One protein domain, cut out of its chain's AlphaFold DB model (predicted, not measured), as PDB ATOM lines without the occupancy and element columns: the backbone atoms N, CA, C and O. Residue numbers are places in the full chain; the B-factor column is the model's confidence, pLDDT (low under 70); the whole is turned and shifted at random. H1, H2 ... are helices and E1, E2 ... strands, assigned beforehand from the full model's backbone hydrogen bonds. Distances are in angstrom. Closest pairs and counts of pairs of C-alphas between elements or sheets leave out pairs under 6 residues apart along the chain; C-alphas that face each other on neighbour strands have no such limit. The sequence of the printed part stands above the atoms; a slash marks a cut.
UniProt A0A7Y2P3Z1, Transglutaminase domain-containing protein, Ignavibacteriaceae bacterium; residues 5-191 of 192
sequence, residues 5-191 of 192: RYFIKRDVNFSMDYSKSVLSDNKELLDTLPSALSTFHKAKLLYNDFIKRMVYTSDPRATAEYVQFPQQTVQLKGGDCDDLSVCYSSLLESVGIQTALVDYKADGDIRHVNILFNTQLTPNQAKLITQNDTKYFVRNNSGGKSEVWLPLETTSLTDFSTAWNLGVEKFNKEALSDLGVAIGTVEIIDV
ATOM      1  N   ARG A   5     -17.819 -13.096  -2.374       82.38
ATOM      2  CA  ARG A   5     -17.152 -12.487  -1.216       82.38
ATOM      3  C   ARG A   5     -17.023 -10.960  -1.309       82.38
ATOM      4  O   ARG A   5     -17.020 -10.301  -0.281       82.38
ATOM      5  N   TYR A   6     -16.969 -10.375  -2.512       84.94
ATOM      6  CA  TYR A   6     -16.864  -8.916  -2.693       84.94
ATOM      7  C   TYR A   6     -18.184  -8.168  -2.440       84.94
ATOM      8  O   TYR A   6     -18.191  -6.943  -2.235       84.94
ATOM      9  N   PHE A   7     -19.301  -8.897  -2.439       82.50
ATOM     10  CA  PHE A   7     -20.613  -8.374  -2.069       82.50
ATOM     11  C   PHE A   7     -20.829  -8.398  -0.556       82.50
ATOM     12  O   PHE A   7     -21.688  -7.669  -0.064       82.50
ATOM     13  N   ILE A   8     -20.006  -9.149   0.187       81.19
ATOM     14  CA  ILE A   8     -20.060  -9.161   1.644       81.19
ATOM     15  C   ILE A   8     -19.477  -7.852   2.187       81.19
ATOM     16  O   ILE A   8     -18.320  -7.508   1.929       81.19
ATOM     17  N   LYS A   9     -20.293  -7.083   2.915       82.75
ATOM     18  CA  LYS A   9     -19.924  -5.755   3.429       82.75
ATOM     19  C   LYS A   9     -19.694  -5.781   4.938       82.75
ATOM     20  O   LYS A   9     -20.600  -6.059   5.715       82.75
ATOM     21  N   ARG A  10     -18.465  -5.434   5.334       77.81
ATOM     22  CA  ARG A  10     -18.021  -5.265   6.731       77.81
ATOM     23  C   ARG A  10     -18.193  -3.834   7.268       77.81
ATOM     24  O   ARG A  10     -17.841  -3.571   8.413       77.81
ATOM     25  N   ASP A  11     -18.632  -2.899   6.427       67.06
ATOM     26  CA  ASP A  11     -18.544  -1.458   6.679       67.06
ATOM     27  C   ASP A  11     -19.686  -0.889   7.549       67.06
ATOM     28  O   ASP A  11     -20.628  -1.577   7.946       67.06
ATOM     29  N   VAL A  12     -19.560   0.399   7.888       60.06
ATOM     30  CA  VAL A  12     -20.376   1.133   8.878       60.06
ATOM     31  C   VAL A  12     -21.699   1.658   8.289       60.06
ATOM     32  O   VAL A  12     -22.290   2.574   8.840       60.06
ATOM     33  N   ASN A  13     -22.158   1.141   7.148       76.50
ATOM     34  CA  ASN A  13     -23.310   1.726   6.454       76.50
ATOM     35  C   ASN A  13     -24.625   1.050   6.838       76.50
ATOM     36  O   ASN A  13     -25.471   1.636   7.496       76.50
ATOM     37  N   PHE A  14     -24.815  -0.191   6.396       90.19
ATOM     38  CA  PHE A  14     -26.103  -0.870   6.526       90.19
ATOM     39  C   PHE A  14     -26.016  -2.084   7.446       90.19
ATOM     40  O   PHE A  14     -26.750  -2.176   8.428       90.19
ATOM     41  N   SER A  15     -25.105  -3.013   7.148       92.69
ATOM     42  CA  SER A  15     -25.018  -4.283   7.871       92.69
ATOM     43  C   SER A  15     -24.675  -4.080   9.344       92.69
ATOM     44  O   SER A  15     -25.308  -4.690  10.201       92.69
ATOM     45  N   MET A  16     -23.748  -3.164   9.649       94.25
ATOM     46  CA  MET A  16     -23.389  -2.853  11.032       94.25
ATOM     47  C   MET A  16     -24.551  -2.226  11.809       94.25
ATOM     48  O   MET A  16     -24.782  -2.616  12.953       94.25
ATOM     49  N   ASP A  17     -25.286  -1.289  11.207       95.06
ATOM     50  CA  ASP A  17     -26.417  -0.614  11.855       95.06
ATOM     51  C   ASP A  17     -27.578  -1.580  12.094       95.06
ATOM     52  O   ASP A  17     -28.111  -1.641  13.204       95.06
ATOM     53  N   TYR A  18     -27.902  -2.407  11.094       95.50
ATOM     54  CA  TYR A  18     -28.880  -3.484  11.229       95.50
ATOM     55  C   TYR A  18     -28.505  -4.409  12.388       95.50
ATOM     56  O   TYR A  18     -29.283  -4.603  13.325       95.50
ATOM     57  N   SER A  19     -27.286  -4.955  12.356       96.94
ATOM     58  CA  SER A  19     -26.851  -5.926  13.350       96.94
ATOM     59  C   SER A  19     -26.792  -5.316  14.748       96.94
ATOM     60  O   SER A  19     -27.256  -5.933  15.704       96.94
ATOM     61  N   LYS A  20     -26.289  -4.085  14.895       96.25
ATOM     62  CA  LYS A  20     -26.278  -3.385  16.186       96.25
ATOM     63  C   LYS A  20     -27.681  -3.136  16.721       96.25
ATOM     64  O   LYS A  20     -27.866  -3.310  17.922       96.25
ATOM     65  N   SER A  21     -28.646  -2.780  15.872       97.06
ATOM     66  CA  SER A  21     -30.042  -2.605  16.292       97.06
ATOM     67  C   SER A  21     -30.585  -3.895  16.904       97.06
ATOM     68  O   SER A  21     -30.983  -3.899  18.065       97.06
ATOM     69  N   VAL A  22     -30.495  -5.017  16.178       97.81
ATOM     70  CA  VAL A  22     -30.987  -6.322  16.657       97.81
ATOM     71  C   VAL A  22     -30.293  -6.745  17.953       97.81
ATOM     72  O   VAL A  22     -30.937  -7.232  18.881       97.81
ATOM     73  N   LEU A  23     -28.972  -6.566  18.047       97.88
ATOM     74  CA  LEU A  23     -28.226  -6.937  19.250       97.88
ATOM     75  C   LEU A  23     -28.528  -6.010  20.437       97.88
ATOM     76  O   LEU A  23     -28.561  -6.485  21.571       97.88
ATOM     77  N   SER A  24     -28.771  -4.720  20.195       97.62
ATOM     78  CA  SER A  24     -29.165  -3.757  21.229       97.62
ATOM     79  C   SER A  24     -30.536  -4.096  21.812       97.62
ATOM     80  O   SER A  24     -30.689  -4.098  23.032       97.62
ATOM     81  N   ASP A  25     -31.492  -4.482  20.964       97.75
ATOM     82  CA  ASP A  25     -32.831  -4.916  21.389       97.75
ATOM     83  C   ASP A  25     -32.791  -6.183  22.264       97.75
ATOM     84  O   ASP A  25     -33.729  -6.475  23.000       97.75
ATOM     85  N   ASN A  26     -31.686  -6.936  22.211       97.50
ATOM     86  CA  ASN A  26     -31.468  -8.165  22.973       97.50
ATOM     87  C   ASN A  26     -30.335  -8.034  24.008       97.50
ATOM     88  O   ASN A  26     -29.799  -9.044  24.476       97.50
ATOM     89  N   LYS A  27     -29.950  -6.805  24.374       95.94
ATOM     90  CA  LYS A  27     -28.799  -6.540  25.247       95.94
ATOM     91  C   LYS A  27     -28.908  -7.218  26.612       95.94
ATOM     92  O   LYS A  27     -27.936  -7.824  27.049       95.94
ATOM     93  N   GLU A  28     -30.076  -7.165  27.252       96.31
ATOM     94  CA  GLU A  28     -30.286  -7.779  28.573       96.31
ATOM     95  C   GLU A  28     -30.002  -9.284  28.552       96.31
ATOM     96  O   GLU A  28     -29.294  -9.795  29.415       96.31
ATOM     97  N   LEU A  29     -30.478  -9.989  27.520       95.44
ATOM     98  CA  LEU A  29     -30.168 -11.403  27.325       95.44
ATOM     99  C   LEU A  29     -28.661 -11.599  27.127       95.44
ATOM    100  O   LEU A  29     -28.057 -12.426  27.804       95.44
ATOM    101  N   LEU A  30     -28.050 -10.837  26.217       96.06
ATOM    102  CA  LEU A  30     -26.637 -10.986  25.862       96.06
ATOM    103  C   LEU A  30     -25.687 -10.716  27.037       96.06
ATOM    104  O   LEU A  30     -24.681 -11.414  27.154       96.06
ATOM    105  N   ASP A  31     -26.015  -9.761  27.908       95.25
ATOM    106  CA  ASP A  31     -25.207  -9.400  29.077       95.25
ATOM    107  C   ASP A  31     -25.216 -10.502  30.161       95.25
ATOM    108  O   ASP A  31     -24.306 -10.561  30.987       95.25
ATOM    109  N   THR A  32     -26.202 -11.411  30.146       96.38
ATOM    110  CA  THR A  32     -26.273 -12.555  31.082       96.38
ATOM    111  C   THR A  32     -25.550 -13.808  30.585       96.38
ATOM    112  O   THR A  32     -25.342 -14.750  31.354       96.38
ATOM    113  N   LEU A  33     -25.164 -13.855  29.306       95.50
ATOM    114  CA  LEU A  33     -24.567 -15.046  28.710       95.50
ATOM    115  C   LEU A  33     -23.082 -15.183  29.075       95.50
ATOM    116  O   LEU A  33     -22.341 -14.198  29.075       95.50
ATOM    117  N   PRO A  34     -22.585 -16.419  29.272       96.44
ATOM    118  CA  PRO A  34     -21.151 -16.666  29.309       96.44
ATOM    119  C   PRO A  34     -20.480 -16.135  28.039       96.44
ATOM    120  O   PRO A  34     -20.951 -16.400  26.932       96.44
ATOM    121  N   SER A  35     -19.336 -15.455  28.176       94.19
ATOM    122  CA  SER A  35     -18.617 -14.864  27.032       94.19
ATOM    123  C   SER A  35     -18.355 -15.868  25.904       94.19
ATOM    124  O   SER A  35     -18.421 -15.495  24.736       94.19
ATOM    125  N   ALA A  36     -18.102 -17.138  26.240       96.00
ATOM    126  CA  ALA A  36     -17.881 -18.210  25.269       96.00
ATOM    127  C   ALA A  36     -19.097 -18.461  24.355       96.00
ATOM    128  O   ALA A  36     -18.937 -18.870  23.214       96.00
ATOM    129  N   LEU A  37     -20.314 -18.198  24.834       97.19
ATOM    130  CA  LEU A  37     -21.557 -18.421  24.097       97.19
ATOM    131  C   LEU A  37     -22.036 -17.176  23.331       97.19
ATOM    132  O   LEU A  37     -22.946 -17.277  22.508       97.19
ATOM    133  N   SER A  38     -21.416 -16.012  23.552       96.62
ATOM    134  CA  SER A  38     -21.860 -14.734  22.979       96.62
ATOM    135  C   SER A  38     -21.979 -14.787  21.452       96.62
ATOM    136  O   SER A  38     -23.018 -14.429  20.906       96.62
ATOM    137  N   THR A  39     -20.958 -15.299  20.759       98.00
ATOM    138  CA  THR A  39     -20.933 -15.394  19.290       98.00
ATOM    139  C   THR A  39     -22.069 -16.258  18.744       98.00
ATOM    140  O   THR A  39     -22.784 -15.835  17.837       98.00
ATOM    141  N   PHE A  40     -22.286 -17.437  19.335       98.50
ATOM    142  CA  PHE A  40     -23.355 -18.352  18.931       98.50
ATOM    143  C   PHE A  40     -24.743 -17.712  19.088       98.50
ATOM    144  O   PHE A  40     -25.557 -17.753  18.166       98.50
ATOM    145  N   HIS A  41     -25.004 -17.064  20.227       98.38
ATOM    146  CA  HIS A  41     -26.295 -16.418  20.464       98.38
ATOM    147  C   HIS A  41     -26.504 -15.167  19.609       98.38
ATOM    148  O   HIS A  41     -27.615 -14.961  19.126       98.38
ATOM    149  N   LYS A  42     -25.461 -14.362  19.368       98.62
ATOM    150  CA  LYS A  42     -25.531 -13.220  18.443       98.62
ATOM    151  C   LYS A  42     -25.916 -13.674  17.038       98.62
ATOM    152  O   LYS A  42     -26.855 -13.123  16.475       98.62
ATOM    153  N   ALA A  43     -25.257 -14.710  16.512       98.62
ATOM    154  CA  ALA A  43     -25.600 -15.276  15.209       98.62
ATOM    155  C   ALA A  43     -27.056 -15.769  15.180       98.62
ATOM    156  O   ALA A  43     -27.832 -15.375  14.314       98.62
ATOM    157  N   LYS A  44     -27.478 -16.538  16.192       98.56
ATOM    158  CA  LYS A  44     -28.865 -17.010  16.312       98.56
ATOM    159  C   LYS A  44     -29.895 -15.874  16.306       98.56
ATOM    160  O   LYS A  44     -30.908 -15.978  15.618       98.56
ATOM    161  N   LEU A  45     -29.662 -14.813  17.081       98.56
ATOM    162  CA  LEU A  45     -30.566 -13.661  17.162       98.56
ATOM    163  C   LEU A  45     -30.639 -12.912  15.831       98.56
ATOM    164  O   LEU A  45     -31.738 -12.611  15.369       98.56
ATOM    165  N   LEU A  46     -29.488 -12.668  15.201       98.44
ATOM    166  CA  LEU A  46     -29.415 -12.007  13.901       98.44
ATOM    167  C   LEU A  46     -30.145 -12.804  12.823       98.44
ATOM    168  O   LEU A  46     -30.932 -12.221  12.085       98.44
ATOM    169  N   TYR A  47     -29.946 -14.123  12.761       98.50
ATOM    170  CA  TYR A  47     -30.633 -14.972  11.787       98.50
ATOM    171  C   TYR A  47     -32.149 -14.942  11.975       98.50
ATOM    172  O   TYR A  47     -32.893 -14.665  11.038       98.50
ATOM    173  N   ASN A  48     -32.603 -15.178  13.209       98.44
ATOM    174  CA  ASN A  48     -34.025 -15.206  13.529       98.44
ATOM    175  C   ASN A  48     -34.706 -13.861  13.288       98.44
ATOM    176  O   ASN A  48     -35.906 -13.840  13.034       98.44
ATOM    177  N   ASP A  49     -33.993 -12.743  13.417       98.06
ATOM    178  CA  ASP A  49     -34.544 -11.441  13.069       98.06
ATOM    179  C   ASP A  49     -34.564 -11.203  11.556       98.06
ATOM    180  O   ASP A  49     -35.605 -10.831  11.012       98.06
ATOM    181  N   PHE A  50     -33.451 -11.507  10.884       96.69
ATOM    182  CA  PHE A  50     -33.283 -11.387   9.439       96.69
ATOM    183  C   PHE A  50     -34.406 -12.098   8.676       96.69
ATOM    184  O   PHE A  50     -35.092 -11.476   7.862       96.69
ATOM    185  N   ILE A  51     -34.674 -13.368   8.994       96.25
ATOM    186  CA  ILE A  51     -35.639 -14.187   8.249       96.25
ATOM    187  C   ILE A  51     -37.098 -13.721   8.372       96.25
ATOM    188  O   ILE A  51     -37.893 -14.003   7.479       96.25
ATOM    189  N   LYS A  52     -37.473 -12.943   9.402       94.31
ATOM    190  CA  LYS A  52     -38.863 -12.453   9.588       94.31
ATOM    191  C   LYS A  52     -39.373 -11.617   8.416       94.31
ATOM    192  O   LYS A  52     -40.576 -11.399   8.293       94.31
ATOM    193  N   ARG A  53     -38.460 -11.056   7.622       89.00
ATOM    194  CA  ARG A  53     -38.767 -10.117   6.539       89.00
ATOM    195  C   ARG A  53     -38.306 -10.623   5.178       89.00
ATOM    196  O   ARG A  53     -38.290  -9.819   4.255       89.00
ATOM    197  N   MET A  54     -37.902 -11.888   5.062       94.31
ATOM    198  CA  MET A  54     -37.350 -12.443   3.828       94.31
ATOM    199  C   MET A  54     -38.331 -13.391   3.147       94.31
ATOM    200  O   MET A  54     -39.066 -14.130   3.798       94.31
ATOM    201  N   VAL A  55     -38.301 -13.381   1.819       91.88
ATOM    202  CA  VAL A  55     -38.992 -14.318   0.940       91.88
ATOM    203  C   VAL A  55     -37.973 -14.863  -0.047       91.88
ATOM    204  O   VAL A  55     -37.281 -14.102  -0.724       91.88
ATOM    205  N   TYR A  56     -37.882 -16.186  -0.138       88.19
ATOM    206  CA  TYR A  56     -37.013 -16.821  -1.115       88.19
ATOM    207  C   TYR A  56     -37.603 -16.636  -2.511       88.19
ATOM    208  O   TYR A  56     -38.772 -16.952  -2.742       88.19
ATOM    209  N   THR A  57     -36.791 -16.131  -3.434       83.69
ATOM    210  CA  THR A  57     -37.176 -15.955  -4.834       83.69
ATOM    211  C   THR A  57     -36.084 -16.552  -5.704       83.69
ATOM    212  O   THR A  57     -34.996 -15.999  -5.783       83.69
ATOM    213  N   SER A  58     -36.365 -17.682  -6.354       78.25
ATOM    214  CA  SER A  58     -35.437 -18.273  -7.325       78.25
ATOM    215  C   SER A  58     -35.280 -17.357  -8.537       78.25
ATOM    216  O   SER A  58     -36.299 -16.884  -9.050       78.25
ATOM    217  N   ASP A  59     -34.065 -17.187  -9.058       66.06
ATOM    218  CA  ASP A  59     -33.865 -16.553 -10.363       66.06
ATOM    219  C   ASP A  59     -34.068 -17.581 -11.502       66.06
ATOM    220  O   ASP A  59     -33.264 -18.502 -11.663       66.06
ATOM    221  N   PRO A  60     -35.130 -17.472 -12.327       53.03
ATOM    222  CA  PRO A  60     -35.329 -18.356 -13.474       53.03
ATOM    223  C   PRO A  60     -34.349 -18.082 -14.632       53.03
ATOM    224  O   PRO A  60     -34.363 -18.811 -15.624       53.03
ATOM    225  N   ARG A  61     -33.529 -17.024 -14.557       48.34
ATOM    226  CA  ARG A  61     -32.557 -16.620 -15.582       48.34
ATOM    227  C   ARG A  61     -31.128 -16.780 -15.061       48.34
ATOM    228  O   ARG A  61     -30.376 -15.816 -14.985       48.34
ATOM    229  N   ALA A  62     -30.723 -18.029 -14.837       51.78
ATOM    230  CA  ALA A  62     -29.365 -18.462 -14.464       51.78
ATOM    231  C   ALA A  62     -28.218 -18.030 -15.423       51.78
ATOM    232  O   ALA A  62     -27.098 -18.520 -15.326       51.78
ATOM    233  N   THR A  63     -28.474 -17.152 -16.399       45.31
ATOM    234  CA  THR A  63     -27.538 -16.747 -17.458       45.31
ATOM    235  C   THR A  63     -26.928 -15.356 -17.253       45.31
ATOM    236  O   THR A  63     -25.967 -15.018 -17.944       45.31
ATOM    237  N   ALA A  64     -27.425 -14.564 -16.297       51.66
ATOM    238  CA  ALA A  64     -26.798 -13.319 -15.851       51.66
ATOM    239  C   ALA A  64     -26.987 -13.164 -14.332       51.66
ATOM    240  O   ALA A  64     -27.894 -12.460 -13.905       51.66
ATOM    241  N   GLU A  65     -26.151 -13.845 -13.532       66.12
ATOM    242  CA  GLU A  65     -26.161 -13.785 -12.055       66.12
ATOM    243  C   GLU A  65     -25.991 -12.328 -11.577       66.12
ATOM    244  O   GLU A  65     -24.877 -11.795 -11.515       66.12
ATOM    245  N   TYR A  66     -27.102 -11.650 -11.275       79.00
ATOM    246  CA  TYR A  66     -27.085 -10.386 -10.548       79.00
ATOM    247  C   TYR A  66     -27.116 -10.696  -9.057       79.00
ATOM    248  O   TYR A  66     -28.110 -11.204  -8.555       79.00
ATOM    249  N   VAL A  67     -26.044 -10.343  -8.356       85.88
ATOM    250  CA  VAL A  67     -25.941 -10.532  -6.908       85.88
ATOM    251  C   VAL A  67     -26.308  -9.224  -6.217       85.88
ATOM    252  O   VAL A  67     -25.707  -8.173  -6.472       85.88
ATOM    253  N   GLN A  68     -27.295  -9.281  -5.332       89.94
ATOM    254  CA  GLN A  68     -27.744  -8.153  -4.532       89.94
ATOM    255  C   GLN A  68     -26.723  -7.812  -3.442       89.94
ATOM    256  O   GLN A  68     -26.153  -8.674  -2.770       89.94
ATOM    257  N   PHE A  69     -26.526  -6.517  -3.196       92.06
ATOM    258  CA  PHE A  69     -25.875  -6.071  -1.967       92.06
ATOM    259  C   PHE A  69     -26.806  -6.269  -0.759       92.06
ATOM    260  O   PHE A  69     -28.023  -6.173  -0.911       92.06
ATOM    261  N   PRO A  70     -26.270  -6.408   0.470       92.69
ATOM    262  CA  PRO A  70     -27.075  -6.678   1.669       92.69
ATOM    263  C   PRO A  70     -28.233  -5.695   1.888       92.69
ATOM    264  O   PRO A  70     -29.340  -6.083   2.257       92.69
ATOM    265  N   GLN A  71     -27.999  -4.407   1.617       93.50
ATOM    266  CA  GLN A  71     -29.038  -3.382   1.706       93.50
ATOM    267  C   GLN A  71     -30.183  -3.640   0.720       93.50
ATOM    268  O   GLN A  71     -31.345  -3.445   1.070       93.50
ATOM    269  N   GLN A  72     -29.865  -4.085  -0.497       92.44
ATOM    270  CA  GLN A  72     -30.856  -4.391  -1.526       92.44
ATOM    271  C   GLN A  72     -31.675  -5.618  -1.132       92.44
ATOM    272  O   GLN A  72     -32.897  -5.520  -1.148       92.44
ATOM    273  N   THR A  73     -31.037  -6.695  -0.659       93.38
ATOM    274  CA  THR A  73     -31.723  -7.910  -0.181       93.38
ATOM    275  C   THR A  73     -32.749  -7.590   0.903       93.38
ATOM    276  O   THR A  73     -33.894  -8.037   0.845       93.38
ATOM    277  N   VAL A  74     -32.386  -6.744   1.874       92.94
ATOM    278  CA  VAL A  74     -33.319  -6.349   2.940       92.94
ATOM    279  C   VAL A  74     -34.418  -5.408   2.439       92.94
ATOM    280  O   VAL A  74     -35.569  -5.546   2.854       92.94
ATOM    281  N   GLN A  75     -34.104  -4.467   1.543       92.69
ATOM    282  CA  GLN A  75     -35.098  -3.558   0.952       92.69
ATOM    283  C   GLN A  75     -36.113  -4.296   0.071       92.69
ATOM    284  O   GLN A  75     -37.309  -4.006   0.142       92.69
ATOM    285  N   LEU A  76     -35.641  -5.262  -0.719       93.19
ATOM    286  CA  LEU A  76     -36.447  -6.126  -1.579       93.19
ATOM    287  C   LEU A  76     -37.136  -7.253  -0.807       93.19
ATOM    288  O   LEU A  76     -38.041  -7.882  -1.351       93.19
ATOM    289  N   LYS A  77     -36.775  -7.453   0.470       93.56
ATOM    290  CA  LYS A  77     -37.345  -8.476   1.355       93.56
ATOM    291  C   LYS A  77     -37.147  -9.890   0.815       93.56
ATOM    292  O   LYS A  77     -38.022 -10.739   0.973       93.56
ATOM    293  N   GLY A  78     -36.018 -10.152   0.165       92.31
ATOM    294  CA  GLY A  78     -35.786 -11.443  -0.460       92.31
ATOM    295  C   GLY A  78     -34.692 -11.447  -1.512       92.31
ATOM    296  O   GLY A  78     -34.092 -10.423  -1.831       92.31
ATOM    297  N   GLY A  79     -34.464 -12.639  -2.041       90.56
ATOM    298  CA  GLY A  79     -33.455 -12.950  -3.043       90.56
ATOM    299  C   GLY A  79     -33.314 -14.461  -3.190       90.56
ATOM    300  O   GLY A  79     -34.087 -15.220  -2.588       90.56
ATOM    301  N   ASP A  80     -32.345 -14.880  -3.989       90.50
ATOM    302  CA  ASP A  80     -31.997 -16.288  -4.164       90.50
ATOM    303  C   ASP A  80     -30.964 -16.762  -3.113       90.50
ATOM    304  O   ASP A  80     -30.778 -16.139  -2.060       90.50
ATOM    305  N   CYS A  81     -30.319 -17.909  -3.355       91.00
ATOM    306  CA  CYS A  81     -29.322 -18.465  -2.440       91.00
ATOM    307  C   CYS A  81     -28.088 -17.575  -2.255       91.00
ATOM    308  O   CYS A  81     -27.539 -17.529  -1.147       91.00
ATOM    309  N   ASP A  82     -27.674 -16.857  -3.300       90.56
ATOM    310  CA  ASP A  82     -26.499 -15.994  -3.263       90.56
ATOM    311  C   ASP A  82     -26.807 -14.753  -2.437       90.56
ATOM    312  O   ASP A  82     -26.075 -14.430  -1.498       90.56
ATOM    313  N   ASP A  83     -27.939 -14.111  -2.723       92.88
ATOM    314  CA  ASP A  83     -28.379 -12.890  -2.053       92.88
ATOM    315  C   ASP A  83     -28.543 -13.091  -0.542       92.88
ATOM    316  O   ASP A  83     -28.034 -12.307   0.269       92.88
ATOM    317  N   LEU A  84     -29.235 -14.163  -0.139       95.12
ATOM    318  CA  LEU A  84     -29.488 -14.458   1.272       95.12
ATOM    319  C   LEU A  84     -28.194 -14.825   2.011       95.12
ATOM    320  O   LEU A  84     -27.975 -14.357   3.136       95.12
ATOM    321  N   SER A  85     -27.313 -15.607   1.382       95.31
ATOM    322  CA  SER A  85     -26.023 -15.994   1.963       95.31
ATOM    323  C   SER A  85     -25.064 -14.811   2.097       95.31
ATOM    324  O   SER A  85     -24.427 -14.652   3.143       95.31
ATOM    325  N   VAL A  86     -24.998 -13.938   1.089       94.75
ATOM    326  CA  VAL A  86     -24.200 -12.702   1.108       94.75
ATOM    327  C   VAL A  86     -24.726 -11.727   2.155       94.75
ATOM    328  O   VAL A  86     -23.946 -11.177   2.944       94.75
ATOM    329  N   CYS A  87     -26.042 -11.511   2.192       95.88
ATOM    330  CA  CYS A  87     -26.657 -10.588   3.135       95.88
ATOM    331  C   CYS A  87     -26.410 -11.044   4.573       95.88
ATOM    332  O   CYS A  87     -25.858 -10.282   5.370       95.88
ATOM    333  N   TYR A  88     -26.732 -12.298   4.898       97.62
ATOM    334  CA  TYR A  88     -26.554 -12.801   6.256       97.62
ATOM    335  C   TYR A  88     -25.073 -12.876   6.667       97.62
ATOM    336  O   TYR A  88     -24.737 -12.493   7.789       97.62
ATOM    337  N   SER A  89     -24.165 -13.241   5.750       97.31
ATOM    338  CA  SER A  89     -22.720 -13.163   6.017       97.31
ATOM    339  C   SER A  89     -22.277 -11.739   6.346       97.31
ATOM    340  O   SER A  89     -21.530 -11.531   7.297       97.31
ATOM    341  N   SER A  90     -22.793 -10.736   5.631       96.62
ATOM    342  CA  SER A  90     -22.481  -9.325   5.906       96.62
ATOM    343  C   SER A  90     -22.959  -8.884   7.285       96.62
ATOM    344  O   SER A  90     -22.240  -8.179   7.994       96.62
ATOM    345  N   LEU A  91     -24.150  -9.325   7.704       97.19
ATOM    346  CA  LEU A  91     -24.666  -9.034   9.043       97.19
ATOM    347  C   LEU A  91     -23.741  -9.592  10.132       97.19
ATOM    348  O   LEU A  91     -23.412  -8.862  11.068       97.19
ATOM    349  N   LEU A  92     -23.276 -10.834   9.987       97.88
ATOM    350  CA  LEU A  92     -22.346 -11.478  10.920       97.88
ATOM    351  C   LEU A  92     -20.962 -10.813  10.928       97.88
ATOM    352  O   LEU A  92     -20.452 -10.432  11.985       97.88
ATOM    353  N   GLU A  93     -20.377 -10.620   9.750       96.81
ATOM    354  CA  GLU A  93     -19.043 -10.044   9.579       96.81
ATOM    355  C   GLU A  93     -18.969  -8.604  10.107       96.81
ATOM    356  O   GLU A  93     -17.984  -8.225  10.742       96.81
ATOM    357  N   SER A  94     -20.039  -7.815   9.939       96.31
ATOM    358  CA  SER A  94     -20.120  -6.435  10.448       96.31
ATOM    359  C   SER A  94     -20.048  -6.320  11.979       96.31
ATOM    360  O   SER A  94     -19.744  -5.249  12.505       96.31
ATOM    361  N   VAL A  95     -20.294  -7.417  12.707       95.81
ATOM    362  CA  VAL A  95     -20.162  -7.499  14.173       95.81
ATOM    363  C   VAL A  95     -19.022  -8.422  14.615       95.81
ATOM    364  O   VAL A  95     -18.966  -8.829  15.778       95.81
ATOM    365  N   GLY A  96     -18.091  -8.729  13.706       94.75
ATOM    366  CA  GLY A  96     -16.871  -9.485  13.994       94.75
ATOM    367  C   GLY A  96     -17.057 -11.002  14.070       94.75
ATOM    368  O   GLY A  96     -16.205 -11.691  14.633       94.75
ATOM    369  N   ILE A  97     -18.158 -11.538  13.537       96.44
ATOM    370  CA  ILE A  97     -18.380 -12.983  13.432       96.44
ATOM    371  C   ILE A  97     -17.911 -13.427  12.051       96.44
ATOM    372  O   ILE A  97     -18.497 -13.050  11.041       96.44
ATOM    373  N   GLN A  98     -16.839 -14.216  12.021       95.81
ATOM    374  CA  GLN A  98     -16.244 -14.681  10.772       95.81
ATOM    375  C   GLN A  98     -17.155 -15.680  10.063       95.81
ATOM    376  O   GLN A  98     -17.785 -16.527  10.702       95.81
ATOM    377  N   THR A  99     -17.155 -15.613   8.743       96.94
ATOM    378  CA  THR A  99     -17.966 -16.426   7.848       96.94
ATOM    379  C   THR A  99     -17.140 -16.955   6.682       96.94
ATOM    380  O   THR A  99     -16.058 -16.460   6.359       96.94
ATOM    381  N   ALA A 100     -17.650 -18.014   6.071       96.75
ATOM    382  CA  ALA A 100     -17.192 -18.544   4.801       96.75
ATOM    383  C   ALA A 100     -18.424 -18.955   3.999       96.75
ATOM    384  O   ALA A 100     -19.402 -19.429   4.576       96.75
ATOM    385  N   LEU A 101     -18.383 -18.788   2.684       96.62
ATOM    386  CA  LEU A 101     -19.407 -19.322   1.797       96.62
ATOM    387  C   LEU A 101     -19.100 -20.793   1.502       96.62
ATOM    388  O   LEU A 101     -17.936 -21.189   1.444       96.62
ATOM    389  N   VAL A 102     -20.139 -21.595   1.306       95.88
ATOM    390  CA  VAL A 102     -20.041 -22.980   0.836       95.88
ATOM    391  C   VAL A 102     -20.773 -23.064  -0.495       95.88
ATOM    392  O   VAL A 102     -22.001 -23.014  -0.512       95.88
ATOM    393  N   ASP A 103     -20.013 -23.147  -1.586       93.62
ATOM    394  CA  ASP A 103     -20.505 -23.285  -2.962       93.62
ATOM    395  C   ASP A 103     -20.627 -24.776  -3.297       93.62
ATOM    396  O   ASP A 103     -19.618 -25.482  -3.397       93.62
ATOM    397  N   TYR A 104     -21.864 -25.260  -3.424       91.62
ATOM    398  CA  TYR A 104     -22.179 -26.632  -3.811       91.62
ATOM    399  C   TYR A 104     -22.358 -26.687  -5.332       91.62
ATOM    400  O   TYR A 104     -23.340 -26.185  -5.882       91.62
ATOM    401  N   LYS A 105     -21.399 -27.326  -6.003       85.94
ATOM    402  CA  LYS A 105     -21.261 -27.423  -7.463       85.94
ATOM    403  C   LYS A 105     -21.622 -28.814  -7.989       85.94
ATOM    404  O   LYS A 105     -21.030 -29.247  -8.975       85.94
ATOM    405  N   ALA A 106     -22.475 -29.555  -7.278       66.38
ATOM    406  CA  ALA A 106     -22.794 -30.941  -7.618       66.38
ATOM    407  C   ALA A 106     -23.139 -31.082  -9.113       66.38
ATOM    408  O   ALA A 106     -23.777 -30.199  -9.678       66.38
ATOM    409  N   ASP A 107     -22.685 -32.180  -9.726       55.16
ATOM    410  CA  ASP A 107     -22.768 -32.465 -11.167       55.16
ATOM    411  C   ASP A 107     -24.192 -32.208 -11.719       55.16
ATOM    412  O   ASP A 107     -25.105 -33.018 -11.536       55.16
ATOM    413  N   GLY A 108     -24.396 -31.041 -12.342       56.88
ATOM    414  CA  GLY A 108     -25.690 -30.552 -12.833       56.88
ATOM    415  C   GLY A 108     -25.812 -29.019 -12.853       56.88
ATOM    416  O   GLY A 108     -24.957 -28.298 -12.348       56.88
ATOM    417  N   ASP A 109     -26.903 -28.516 -13.443       58.84
ATOM    418  CA  ASP A 109     -27.156 -27.076 -13.654       58.84
ATOM    419  C   ASP A 109     -27.619 -26.316 -12.389       58.84
ATOM    420  O   ASP A 109     -27.766 -25.094 -12.423       58.84
ATOM    421  N   ILE A 110     -27.881 -27.008 -11.270       67.75
ATOM    422  CA  ILE A 110     -28.435 -26.399 -10.048       67.75
ATOM    423  C   ILE A 110     -27.322 -26.171  -9.031       67.75
ATOM    424  O   ILE A 110     -26.880 -27.091  -8.342       67.75
ATOM    425  N   ARG A 111     -26.904 -24.913  -8.916       78.81
ATOM    426  CA  ARG A 111     -25.951 -24.448  -7.905       78.81
ATOM    427  C   ARG A 111     -26.685 -24.035  -6.636       78.81
ATOM    428  O   ARG A 111     -27.817 -23.563  -6.703       78.81
ATOM    429  N   HIS A 112     -26.034 -24.194  -5.487       89.69
ATOM    430  CA  HIS A 112     -26.544 -23.701  -4.205       89.69
ATOM    431  C   HIS A 112     -25.410 -23.131  -3.367       89.69
ATOM    432  O   HIS A 112     -24.321 -23.706  -3.334       89.69
ATOM    433  N   VAL A 113     -25.684 -22.053  -2.636       92.00
ATOM    434  CA  VAL A 113     -24.732 -21.444  -1.703       92.00
ATOM    435  C   VAL A 113     -25.329 -21.389  -0.309       92.00
ATOM    436  O   VAL A 113     -26.465 -20.967  -0.125       92.00
ATOM    437  N   ASN A 114     -24.520 -21.783   0.673       94.56
ATOM    438  CA  ASN A 114     -24.783 -21.566   2.095       94.56
ATOM    439  C   ASN A 114     -23.582 -20.923   2.774       94.56
ATOM    440  O   ASN A 114     -22.599 -20.562   2.127       94.56
ATOM    441  N   ILE A 115     -23.644 -20.814   4.101       97.69
ATOM    442  CA  ILE A 115     -22.556 -20.265   4.898       97.69
ATOM    443  C   ILE A 115     -22.053 -21.261   5.947       97.69
ATOM    444  O   ILE A 115     -22.801 -22.100   6.456       97.69
ATOM    445  N   LEU A 116     -20.788 -21.103   6.320       98.25
ATOM    446  CA  LEU A 116     -20.252 -21.478   7.621       98.25
ATOM    447  C   LEU A 116     -20.042 -20.197   8.430       98.25
ATOM    448  O   LEU A 116     -19.583 -19.198   7.876       98.25
ATOM    449  N   PHE A 117     -20.275 -20.231   9.740       98.00
ATOM    450  CA  PHE A 117     -19.842 -19.149  10.629       98.00
ATOM    451  C   PHE A 117     -19.025 -19.664  11.815       98.00
ATOM    452  O   PHE A 117     -19.295 -20.735  12.360       98.00
ATOM    453  N   ASN A 118     -18.020 -18.890  12.219       97.69
ATOM    454  CA  ASN A 118     -17.122 -19.214  13.319       97.69
ATOM    455  C   ASN A 118     -17.770 -18.883  14.661       97.69
ATOM    456  O   ASN A 118     -18.147 -17.739  14.917       97.69
ATOM    457  N   THR A 119     -17.822 -19.857  15.564       97.62
ATOM    458  CA  THR A 119     -18.279 -19.634  16.944       97.62
ATOM    459  C   THR A 119     -17.173 -19.104  17.859       97.62
ATOM    460  O   THR A 119     -17.467 -18.659  18.965       97.62
ATOM    461  N   GLN A 120     -15.911 -19.154  17.409       95.62
ATOM    462  CA  GLN A 120     -14.675 -18.882  18.164       95.62
ATOM    463  C   GLN A 120     -14.414 -19.859  19.325       95.62
ATOM    464  O   GLN A 120     -13.428 -19.722  20.060       95.62
ATOM    465  N   LEU A 121     -15.270 -20.875  19.474       97.44
ATOM    466  CA  LEU A 121     -15.080 -21.962  20.420       97.44
ATOM    467  C   LEU A 121     -13.959 -22.879  19.942       97.44
ATOM    468  O   LEU A 121     -13.846 -23.194  18.758       97.44
ATOM    469  N   THR A 122     -13.160 -23.358  20.888       96.88
ATOM    470  CA  THR A 122     -12.275 -24.504  20.646       96.88
ATOM    471  C   THR A 122     -13.097 -25.795  20.519       96.88
ATOM    472  O   THR A 122     -14.208 -25.857  21.053       96.88
ATOM    473  N   PRO A 123     -12.562 -26.868  19.905       96.62
ATOM    474  CA  PRO A 123     -13.258 -28.155  19.821       96.62
ATOM    475  C   PRO A 123     -13.742 -28.680  21.184       96.62
ATOM    476  O   PRO A 123     -14.881 -29.113  21.320       96.62
ATOM    477  N   ASN A 124     -12.936 -28.521  22.240       95.94
ATOM    478  CA  ASN A 124     -13.301 -28.940  23.602       95.94
ATOM    479  C   ASN A 124     -14.479 -28.149  24.201       95.94
ATOM    480  O   ASN A 124     -15.108 -28.597  25.164       95.94
ATOM    481  N   GLN A 125     -14.764 -26.963  23.662       97.44
ATOM    482  CA  GLN A 125     -15.880 -26.114  24.064       97.44
ATOM    483  C   GLN A 125     -17.133 -26.330  23.200       97.44
ATOM    484  O   GLN A 125     -18.182 -25.804  23.562       97.44
ATOM    485  N   ALA A 126     -17.081 -27.124  22.123       97.19
ATOM    486  CA  ALA A 126     -18.241 -27.387  21.259       97.19
ATOM    487  C   ALA A 126     -19.450 -27.940  22.039       97.19
ATOM    488  O   ALA A 126     -20.596 -27.576  21.779       97.19
ATOM    489  N   LYS A 127     -19.188 -28.717  23.097       96.94
ATOM    490  CA  LYS A 127     -20.206 -29.238  24.025       96.94
ATOM    491  C   LYS A 127     -21.059 -28.173  24.725       96.94
ATOM    492  O   LYS A 127     -22.109 -28.504  25.268       96.94
ATOM    493  N   LEU A 128     -20.620 -26.911  24.729       97.19
ATOM    494  CA  LEU A 128     -21.406 -25.787  25.242       97.19
ATOM    495  C   LEU A 128     -22.614 -25.465  24.347       97.19
ATOM    496  O   LEU A 128     -23.577 -24.885  24.838       97.19
ATOM    497  N   ILE A 129     -22.572 -25.835  23.060       97.00
ATOM    498  CA  ILE A 129     -23.642 -25.569  22.084       97.00
ATOM    499  C   ILE A 129     -24.354 -26.843  21.596       97.00
ATOM    500  O   ILE A 129     -25.528 -26.781  21.241       97.00
ATOM    501  N   THR A 130     -23.689 -28.006  21.582       97.25
ATOM    502  CA  THR A 130     -24.288 -29.292  21.167       97.25
ATOM    503  C   THR A 130     -23.492 -30.484  21.696       97.25
ATOM    504  O   THR A 130     -22.274 -30.423  21.757       97.25
ATOM    505  N   GLN A 131     -24.168 -31.587  22.037       96.31
ATOM    506  CA  GLN A 131     -23.530 -32.882  22.360       96.31
ATOM    507  C   GLN A 131     -23.357 -33.788  21.127       96.31
ATOM    508  O   GLN A 131     -22.901 -34.918  21.248       96.31
ATOM    509  N   ASN A 132     -23.803 -33.326  19.958       97.06
ATOM    510  CA  ASN A 132     -23.679 -34.053  18.705       97.06
ATOM    511  C   ASN A 132     -22.537 -33.461  17.871       97.06
ATOM    512  O   ASN A 132     -22.680 -32.359  17.332       97.06
ATOM    513  N   ASP A 133     -21.458 -34.228  17.741       95.62
ATOM    514  CA  ASP A 133     -20.233 -33.838  17.041       95.62
ATOM    515  C   ASP A 133     -20.414 -33.712  15.523       95.62
ATOM    516  O   ASP A 133     -19.603 -33.076  14.858       95.62
ATOM    517  N   THR A 134     -21.507 -34.240  14.959       96.25
ATOM    518  CA  THR A 134     -21.818 -34.056  13.534       96.25
ATOM    519  C   THR A 134     -22.415 -32.686  13.229       96.25
ATOM    520  O   THR A 134     -22.558 -32.334  12.062       96.25
ATOM    521  N   LYS A 135     -22.780 -31.892  14.248       97.69
ATOM    522  CA  LYS A 135     -23.427 -30.584  14.058       97.69
ATOM    523  C   LYS A 135     -22.465 -29.423  13.815       97.69
ATOM    524  O   LYS A 135     -22.916 -28.289  13.640       97.69
ATOM    525  N   TYR A 136     -21.164 -29.670  13.828       98.06
ATOM    526  CA  TYR A 136     -20.168 -28.636  13.608       98.06
ATOM    527  C   TYR A 136     -18.995 -29.152  12.785       98.06
ATOM    528  O   TYR A 136     -18.722 -30.346  12.717       98.06
ATOM    529  N   PHE A 137     -18.275 -28.214  12.189       97.31
ATOM    530  CA  PHE A 137     -17.060 -28.454  11.434       97.31
ATOM    531  C   PHE A 137     -15.888 -27.771  12.138       97.31
ATOM    532  O   PHE A 137     -16.001 -26.628  12.578       97.31
ATOM    533  N   VAL A 138     -14.756 -28.459  12.274       96.62
ATOM    534  CA  VAL A 138     -13.551 -27.889  12.892       96.62
ATOM    535  C   VAL A 138     -12.568 -27.502  11.801       96.62
ATOM    536  O   VAL A 138     -12.187 -28.338  10.985       96.62
ATOM    537  N   ARG A 139     -12.113 -26.247  11.817       93.38
ATOM    538  CA  ARG A 139     -11.070 -25.756  10.906       93.38
ATOM    539  C   ARG A 139     -10.041 -24.911  11.638       93.38
ATOM    540  O   ARG A 139     -10.352 -24.246  12.626       93.38
ATOM    541  N   ASN A 140      -8.811 -24.946  11.139       91.12
ATOM    542  CA  ASN A 140      -7.726 -24.115  11.645       91.12
ATOM    543  C   ASN A 140      -7.827 -22.715  11.043       91.12
ATOM    544  O   ASN A 140      -8.013 -22.570   9.835       91.12
ATOM    545  N   ASN A 141      -7.678 -21.689  11.873       82.62
ATOM    546  CA  ASN A 141      -7.461 -20.332  11.388       82.62
ATOM    547  C   ASN A 141      -5.976 -20.099  11.038       82.62
ATOM    548  O   ASN A 141      -5.120 -20.948  11.295       82.62
ATOM    549  N   SER A 142      -5.651 -18.932  10.473       77.31
ATOM    550  CA  SER A 142      -4.285 -18.578  10.045       77.31
ATOM    551  C   SER A 142      -3.250 -18.583  11.179       77.31
ATOM    552  O   SER A 142      -2.056 -18.668  10.912       77.31
ATOM    553  N   GLY A 143      -3.689 -18.507  12.439       81.38
ATOM    554  CA  GLY A 143      -2.835 -18.622  13.624       81.38
ATOM    555  C   GLY A 143      -2.633 -20.060  14.113       81.38
ATOM    556  O   GLY A 143      -2.072 -20.254  15.187       81.38
ATOM    557  N   GLY A 144      -3.124 -21.067  13.382       86.12
ATOM    558  CA  GLY A 144      -3.023 -22.482  13.752       86.12
ATOM    559  C   GLY A 144      -3.997 -22.921  14.851       86.12
ATOM    560  O   GLY A 144      -3.918 -24.057  15.314       86.12
ATOM    561  N   LYS A 145      -4.927 -22.055  15.274       91.75
ATOM    562  CA  LYS A 145      -5.943 -22.399  16.273       91.75
ATOM    563  C   LYS A 145      -7.122 -23.086  15.586       91.75
ATOM    564  O   LYS A 145      -7.714 -22.525  14.664       91.75
ATOM    565  N   SER A 146      -7.477 -24.278  16.059       96.12
ATOM    566  CA  SER A 146      -8.692 -24.980  15.642       96.12
ATOM    567  C   SER A 146      -9.917 -24.348  16.291       96.12
ATOM    568  O   SER A 146      -9.970 -24.190  17.514       96.12
ATOM    569  N   GLU A 147     -10.907 -24.009  15.477       96.94
ATOM    570  CA  GLU A 147     -12.147 -23.388  15.929       96.94
ATOM    571  C   GLU A 147     -13.361 -24.114  15.351       96.94
ATOM    572  O   GLU A 147     -13.281 -24.778  14.314       96.94
ATOM    573  N   VAL A 148     -14.478 -24.005  16.064       98.12
ATOM    574  CA  VAL A 148     -15.753 -24.645  15.740       98.12
ATOM    575  C   VAL A 148     -16.567 -23.726  14.835       98.12
ATOM    576  O   VAL A 148     -16.915 -22.604  15.217       98.12
ATOM    577  N   TRP A 149     -16.901 -24.226  13.652       98.31
ATOM    578  CA  TRP A 149     -17.690 -23.549  12.631       98.31
ATOM    579  C   TRP A 149     -19.010 -24.278  12.422       98.31
ATOM    580  O   TRP A 149     -19.048 -25.509  12.410       98.31
ATOM    581  N   LEU A 150     -20.097 -23.528  12.265       98.69
ATOM    582  CA  LEU A 150     -21.428 -24.099  12.078       98.69
ATOM    583  C   LEU A 150     -21.917 -23.858  10.650       98.69
ATOM    584  O   LEU A 150     -21.916 -22.701  10.219       98.69
ATOM    585  N   PRO A 151     -22.351 -24.908   9.933       98.38
ATOM    586  CA  PRO A 151     -23.056 -24.740   8.673       98.38
ATOM    587  C   PRO A 151     -24.469 -24.222   8.915       98.38
ATOM    588  O   PRO A 151     -25.116 -24.591   9.894       98.38
ATOM    589  N   LEU A 152     -24.962 -23.373   8.021       98.50
ATOM    590  CA  LEU A 152     -26.305 -22.816   8.124       98.50
ATOM    591  C   LEU A 152     -26.967 -22.737   6.748       98.50
ATOM    592  O   LEU A 152     -26.407 -22.135   5.833       98.50
ATOM    593  N   GLU A 153     -28.165 -23.315   6.632       97.31
ATOM    594  CA  GLU A 153     -29.005 -23.240   5.432       97.31
ATOM    595  C   GLU A 153     -29.812 -21.935   5.428       97.31
ATOM    596  O   GLU A 153     -30.888 -21.838   6.034       97.31
ATOM    597  N   THR A 154     -29.271 -20.903   4.780       94.38
ATOM    598  CA  THR A 154     -29.838 -19.545   4.823       94.38
ATOM    599  C   THR A 154     -31.154 -19.448   4.056       94.38
ATOM    600  O   THR A 154     -32.018 -18.662   4.448       94.38
ATOM    601  N   THR A 155     -31.350 -20.292   3.039       92.25
ATOM    602  CA  THR A 155     -32.525 -20.254   2.155       92.25
ATOM    603  C   THR A 155     -33.758 -20.928   2.739       92.25
ATOM    604  O   THR A 155     -34.865 -20.703   2.253       92.25
ATOM    605  N   SER A 156     -33.602 -21.709   3.816       93.50
ATOM    606  CA  SER A 156     -34.739 -22.371   4.467       93.50
ATOM    607  C   SER A 156     -35.764 -21.377   5.017       93.50
ATOM    608  O   SER A 156     -36.936 -21.723   5.134       93.50
ATOM    609  N   LEU A 157     -35.322 -20.162   5.378       93.19
ATOM    610  CA  LEU A 157     -36.135 -19.118   6.015       93.19
ATOM    611  C   LEU A 157     -36.946 -19.635   7.221       93.19
ATOM    612  O   LEU A 157     -38.042 -19.160   7.517       93.19
ATOM    613  N   THR A 158     -36.385 -20.624   7.921       96.12
ATOM    614  CA  THR A 158     -36.918 -21.196   9.164       96.12
ATOM    615  C   THR A 158     -36.207 -20.598  10.377       96.12
ATOM    616  O   THR A 158     -35.324 -19.758  10.233       96.12
ATOM    617  N   ASP A 159     -36.569 -21.002  11.598       97.81
ATOM    618  CA  ASP A 159     -35.788 -20.599  12.767       97.81
ATOM    619  C   ASP A 159     -34.353 -21.154  12.699       97.81
ATOM    620  O   ASP A 159     -34.085 -22.190  12.088       97.81
ATOM    621  N   PHE A 160     -33.430 -20.492  13.396       98.50
ATOM    622  CA  PHE A 160     -32.010 -20.841  13.420       98.50
ATOM    623  C   PHE A 160     -31.741 -22.323  13.697       98.50
ATOM    624  O   PHE A 160     -30.827 -22.897  13.115       98.50
ATOM    625  N   SER A 161     -32.503 -22.958  14.590       98.12
ATOM    626  CA  SER A 161     -32.249 -24.351  14.977       98.12
ATOM    627  C   SER A 161     -32.558 -25.298  13.819       98.12
ATOM    628  O   SER A 161     -31.809 -26.245  13.578       98.12
ATOM    629  N   THR A 162     -33.642 -25.024  13.096       98.56
ATOM    630  CA  THR A 162     -34.048 -25.774  11.907       98.56
ATOM    631  C   THR A 162     -33.075 -25.529  10.755       98.56
ATOM    632  O   THR A 162     -32.531 -26.489  10.210       98.56
ATOM    633  N   ALA A 163     -32.750 -24.267  10.468       98.50
ATOM    634  CA  ALA A 163     -31.767 -23.890   9.452       98.50
ATOM    635  C   ALA A 163     -30.372 -24.485   9.712       98.50
ATOM    636  O   ALA A 163     -29.677 -24.898   8.784       98.50
ATOM    637  N   TRP A 164     -29.960 -24.570  10.980       98.69
ATOM    638  CA  TRP A 164     -28.705 -25.210  11.370       98.69
ATOM    639  C   TRP A 164     -28.746 -26.714  11.107       98.69
ATOM    640  O   TRP A 164     -27.813 -27.249  10.519       98.69
ATOM    641  N   ASN A 165     -29.833 -27.404  11.467       98.56
ATOM    642  CA  ASN A 165     -29.965 -28.835  11.182       98.56
ATOM    643  C   ASN A 165     -29.924 -29.130   9.674       98.56
ATOM    644  O   ASN A 165     -29.223 -30.051   9.266       98.56
ATOM    645  N   LEU A 166     -30.617 -28.327   8.860       98.44
ATOM    646  CA  LEU A 166     -30.608 -28.459   7.399       98.44
ATOM    647  C   LEU A 166     -29.212 -28.196   6.817       98.44
ATOM    648  O   LEU A 166     -28.724 -28.968   5.993       98.44
ATOM    649  N   GLY A 167     -28.532 -27.151   7.301       98.06
ATOM    650  CA  GLY A 167     -27.157 -26.848   6.908       98.06
ATOM    651  C   GLY A 167     -26.193 -27.984   7.257       98.06
ATOM    652  O   GLY A 167     -25.354 -28.351   6.438       98.06
ATOM    653  N   VAL A 168     -26.339 -28.577   8.446       98.38
ATOM    654  CA  VAL A 168     -25.564 -29.743   8.896       98.38
ATOM    655  C   VAL A 168     -25.809 -30.952   8.004       98.38
ATOM    656  O   VAL A 168     -24.850 -31.599   7.593       98.38
ATOM    657  N   GLU A 169     -27.067 -31.268   7.703       98.00
ATOM    658  CA  GLU A 169     -27.422 -32.409   6.858       98.00
ATOM    659  C   GLU A 169     -26.794 -32.281   5.467       98.00
ATOM    660  O   GLU A 169     -26.085 -33.190   5.025       98.00
ATOM    661  N   LYS A 170     -26.976 -31.123   4.818       96.88
ATOM    662  CA  LYS A 170     -26.418 -30.852   3.490       96.88
ATOM    663  C   LYS A 170     -24.889 -30.882   3.498       96.88
ATOM    664  O   LYS A 170     -24.289 -31.562   2.670       96.88
ATOM    665  N   PHE A 171     -24.256 -30.198   4.454       97.44
ATOM    666  CA  PHE A 171     -22.795 -30.139   4.549       97.44
ATOM    667  C   PHE A 171     -22.188 -31.518   4.825       97.44
ATOM    668  O   PHE A 171     -21.267 -31.940   4.131       97.44
ATOM    669  N   ASN A 172     -22.727 -32.269   5.787       97.81
ATOM    670  CA  ASN A 172     -22.219 -33.605   6.098       97.81
ATOM    671  C   ASN A 172     -22.364 -34.560   4.919       97.81
ATOM    672  O   ASN A 172     -21.477 -35.383   4.698       97.81
ATOM    673  N   LYS A 173     -23.457 -34.459   4.163       96.50
ATOM    674  CA  LYS A 173     -23.668 -35.284   2.980       96.50
ATOM    675  C   LYS A 173     -22.702 -34.896   1.866       96.50
ATOM    676  O   LYS A 173     -21.813 -35.670   1.540       96.50
ATOM    677  N   GLU A 174     -22.833 -33.685   1.339       95.69
ATOM    678  CA  GLU A 174     -22.177 -33.297   0.088       95.69
ATOM    679  C   GLU A 174     -20.703 -32.930   0.291       95.69
ATOM    680  O   GLU A 174     -19.855 -33.285  -0.523       95.69
ATOM    681  N   ALA A 175     -20.361 -32.243   1.386       95.38
ATOM    682  CA  ALA A 175     -18.994 -31.774   1.615       95.38
ATOM    683  C   ALA A 175     -18.089 -32.881   2.180       95.38
ATOM    684  O   ALA A 175     -16.921 -32.971   1.793       95.38
ATOM    685  N   LEU A 176     -18.622 -33.706   3.094       95.50
ATOM    686  CA  LEU A 176     -17.847 -34.696   3.852       95.50
ATOM    687  C   LEU A 176     -18.063 -36.135   3.364       95.50
ATOM    688  O   LEU A 176     -17.090 -36.798   3.017       95.50
ATOM    689  N   SER A 177     -19.305 -36.627   3.341       96.25
ATOM    690  CA  SER A 177     -19.599 -38.039   3.029       96.25
ATOM    691  C   SER A 177     -19.346 -38.361   1.557       96.25
ATOM    692  O   SER A 177     -18.688 -39.352   1.252       96.25
ATOM    693  N   ASP A 178     -19.789 -37.476   0.665       95.00
ATOM    694  CA  ASP A 178     -19.573 -37.565  -0.783       95.00
ATOM    695  C   ASP A 178     -18.190 -37.022  -1.194       95.00
ATOM    696  O   ASP A 178     -17.875 -36.912  -2.378       95.00
ATOM    697  N   LEU A 179     -17.346 -36.682  -0.209       95.00
ATOM    698  CA  LEU A 179     -15.996 -36.149  -0.388       95.00
ATOM    699  C   LEU A 179     -15.945 -34.863  -1.224       95.00
ATOM    700  O   LEU A 179     -14.896 -34.556  -1.793       95.00
ATOM    701  N   GLY A 180     -17.034 -34.090  -1.294       94.19
ATOM    702  CA  GLY A 180     -17.157 -32.975  -2.231       94.19
ATOM    703  C   GLY A 180     -16.080 -31.906  -2.087       94.19
ATOM    704  O   GLY A 180     -15.615 -31.366  -3.090       94.19
ATOM    705  N   VAL A 181     -15.591 -31.664  -0.867       94.00
ATOM    706  CA  VAL A 181     -14.441 -30.769  -0.643       94.00
ATOM    707  C   VAL A 181     -13.156 -31.342  -1.243       94.00
ATOM    708  O   VAL A 181     -12.362 -30.608  -1.824       94.00
ATOM    709  N   ALA A 182     -12.939 -32.653  -1.125       93.94
ATOM    710  CA  ALA A 182     -11.734 -33.312  -1.621       93.94
ATOM    711  C   ALA A 182     -11.731 -33.464  -3.151       93.94
ATOM    712  O   ALA A 182     -10.670 -33.371  -3.765       93.94
ATOM    713  N   ILE A 183     -12.900 -33.683  -3.762       93.19
ATOM    714  CA  ILE A 183     -13.043 -33.853  -5.218       93.19
ATOM    715  C   ILE A 183     -13.404 -32.552  -5.956       93.19
ATOM    716  O   ILE A 183     -13.468 -32.544  -7.182       93.19
ATOM    717  N   GLY A 184     -13.619 -31.449  -5.231       91.12
ATOM    718  CA  GLY A 184     -13.854 -30.113  -5.791       91.12
ATOM    719  C   GLY A 184     -15.299 -29.801  -6.196       91.12
ATOM    720  O   GLY A 184     -15.541 -28.744  -6.782       91.12
ATOM    721  N   THR A 185     -16.263 -30.671  -5.876       92.31
ATOM    722  CA  THR A 185     -17.702 -30.420  -6.084       92.31
ATOM    723  C   THR A 185     -18.320 -29.563  -4.978       92.31
ATOM    724  O   THR A 185     -19.427 -29.062  -5.144       92.31
ATOM    725  N   VAL A 186     -17.607 -29.340  -3.872       94.19
ATOM    726  CA  VAL A 186     -17.949 -28.349  -2.847       94.19
ATOM    727  C   VAL A 186     -16.730 -27.470  -2.589       94.19
ATOM    728  O   VAL A 186     -15.645 -27.974  -2.310       94.19
ATOM    729  N   GLU A 187     -16.895 -26.152  -2.662       94.12
ATOM    730  CA  GLU A 187     -15.831 -25.187  -2.373       94.12
ATOM    731  C   GLU A 187     -16.186 -24.349  -1.142       94.12
ATOM    732  O   GLU A 187     -17.256 -23.748  -1.071       94.12
ATOM    733  N   ILE A 188     -15.270 -24.287  -0.172       94.88
ATOM    734  CA  ILE A 188     -15.371 -23.370   0.967       94.88
ATOM    735  C   ILE A 188     -14.596 -22.104   0.609       94.88
ATOM    736  O   ILE A 188     -13.375 -22.140   0.454       94.88
ATOM    737  N   ILE A 189     -15.306 -20.985   0.483       94.12
ATOM    738  CA  ILE A 189     -14.758 -19.698   0.059       94.12
ATOM    739  C   ILE A 189     -14.727 -18.765   1.262       94.12
ATOM    740  O   ILE A 189     -15.759 -18.307   1.754       94.12
ATOM    741  N   ASP A 190     -13.529 -18.451   1.730       91.25
ATOM    742  CA  ASP A 190     -13.355 -17.510   2.824       91.25
ATOM    743  C   ASP A 190     -13.570 -16.050   2.390       91.25
ATOM    744  O   ASP A 190     -13.232 -15.634   1.276       91.25
ATOM    745  N   VAL A 191     -14.089 -15.252   3.320       84.69
ATOM    746  CA  VAL A 191     -14.545 -13.870   3.101       84.69
ATOM    747  C   VAL A 191     -13.427 -12.830   3.342       84.69
ATOM    748  O   VAL A 191     -13.711 -11.666   3.592       84.69
TER     749      VAL A 191
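Overview. This is residues 5 to 191 of the 192 residues of the protein "Transglutaminase domain-containing protein" of Ignavibacteriaceae bacterium (UniProt A0A7Y2P3Z1). A strongly twisted sheet of five antiparallel strands, in the order E3 E4 E2 E1 E5, is curled like part of a barrel, with the long helix H7 in the hollow of the curl. H5 packs along E2 and E1 on the other face, and H1, H3 and H4 pack on H5. The 187 printed residues include eight named helices and five named strands, H1 H2 H3 H4 H5 E1 E2 H6 E3 E4 H7 H8 E5 along the chain; the class is mixed. The whole is compact, with a radius of gyration of the C-alphas of 15.9 A and spans of 48 by 38 by 30 A.

Arrangement. E1, residues 99 to 104, and E2, residues 112 to 118, form an antiparallel hairpin, with N 102 and O 114 2.8 A apart. E3, residues 137 to 140, and E4, residues 146 to 152, form another, with N 137 and O 149 2.8 A apart. E4 is also antiparallel to E2, with N 150 and O 117 2.9 A apart. The edge strand E5, residues 186 to 190, is antiparallel to E1, with N 101 and O 189 2.8 A apart. H5, residues 81 to 93, runs along the strands at a height over the sheet of 8.8 A; its closest C-alphas to E2 are Cys 81 and Val 113, 5.5 A. E2, E3 and H6, residues 123 to 128, make a split strand-helix-strand unit, two strands running the same way with E4 between them, its crossover right-handed. H7, residues 160 to 177, is on the sheet; Leu 152 of E4 and Gly 167 are closest, C-alphas 4.3 A apart. H8, residues 180 to 183, only grazes the sheet. The hub H3, residues 35 to 53, touches H5 with residues 43 to 50 alone, closest C-alphas Ala 43 and Leu 92, 6.6 A. H1, residues 15 to 25, is about perpendicular to H3, 74 degrees, and touches it, closest C-alphas Val 22 and Leu 46, 6.5 A. H2, residues 27 to 32, forms a helical hairpin with H3, only just touching with 3 pairs of C-alphas within 8 A. H4, residues 70 to 76, touches H5, closest C-alphas Pro 70 and Cys 87, 4.2 A. Every O i to N i+4 pair is within hydrogen-bond range in H1, H4 and H5, against 1 of 2 in H2, 11 of 15 in H3, 13 of 14 in H7 and 0 of 2 in H6, which has 2 of 3 O i to N i+3 pairs.

Along the chain. H1 begins at C-alpha 15, (-25.018, -4.283, 7.871). H3 is 29.1 A long, H7 23.6 A and E2 20.4 A. E5 ends at C-alpha 190, (-13.355, -17.510, 2.824).

Size, cuts and confidence. The printed part has no cut. The C-alphas farthest apart are Thr 32 and Thr 63, 48.7 A. The link H3 to H4 is long. Residues 11 to 12, 59 to 65 and 106 to 110 have pLDDT under 70.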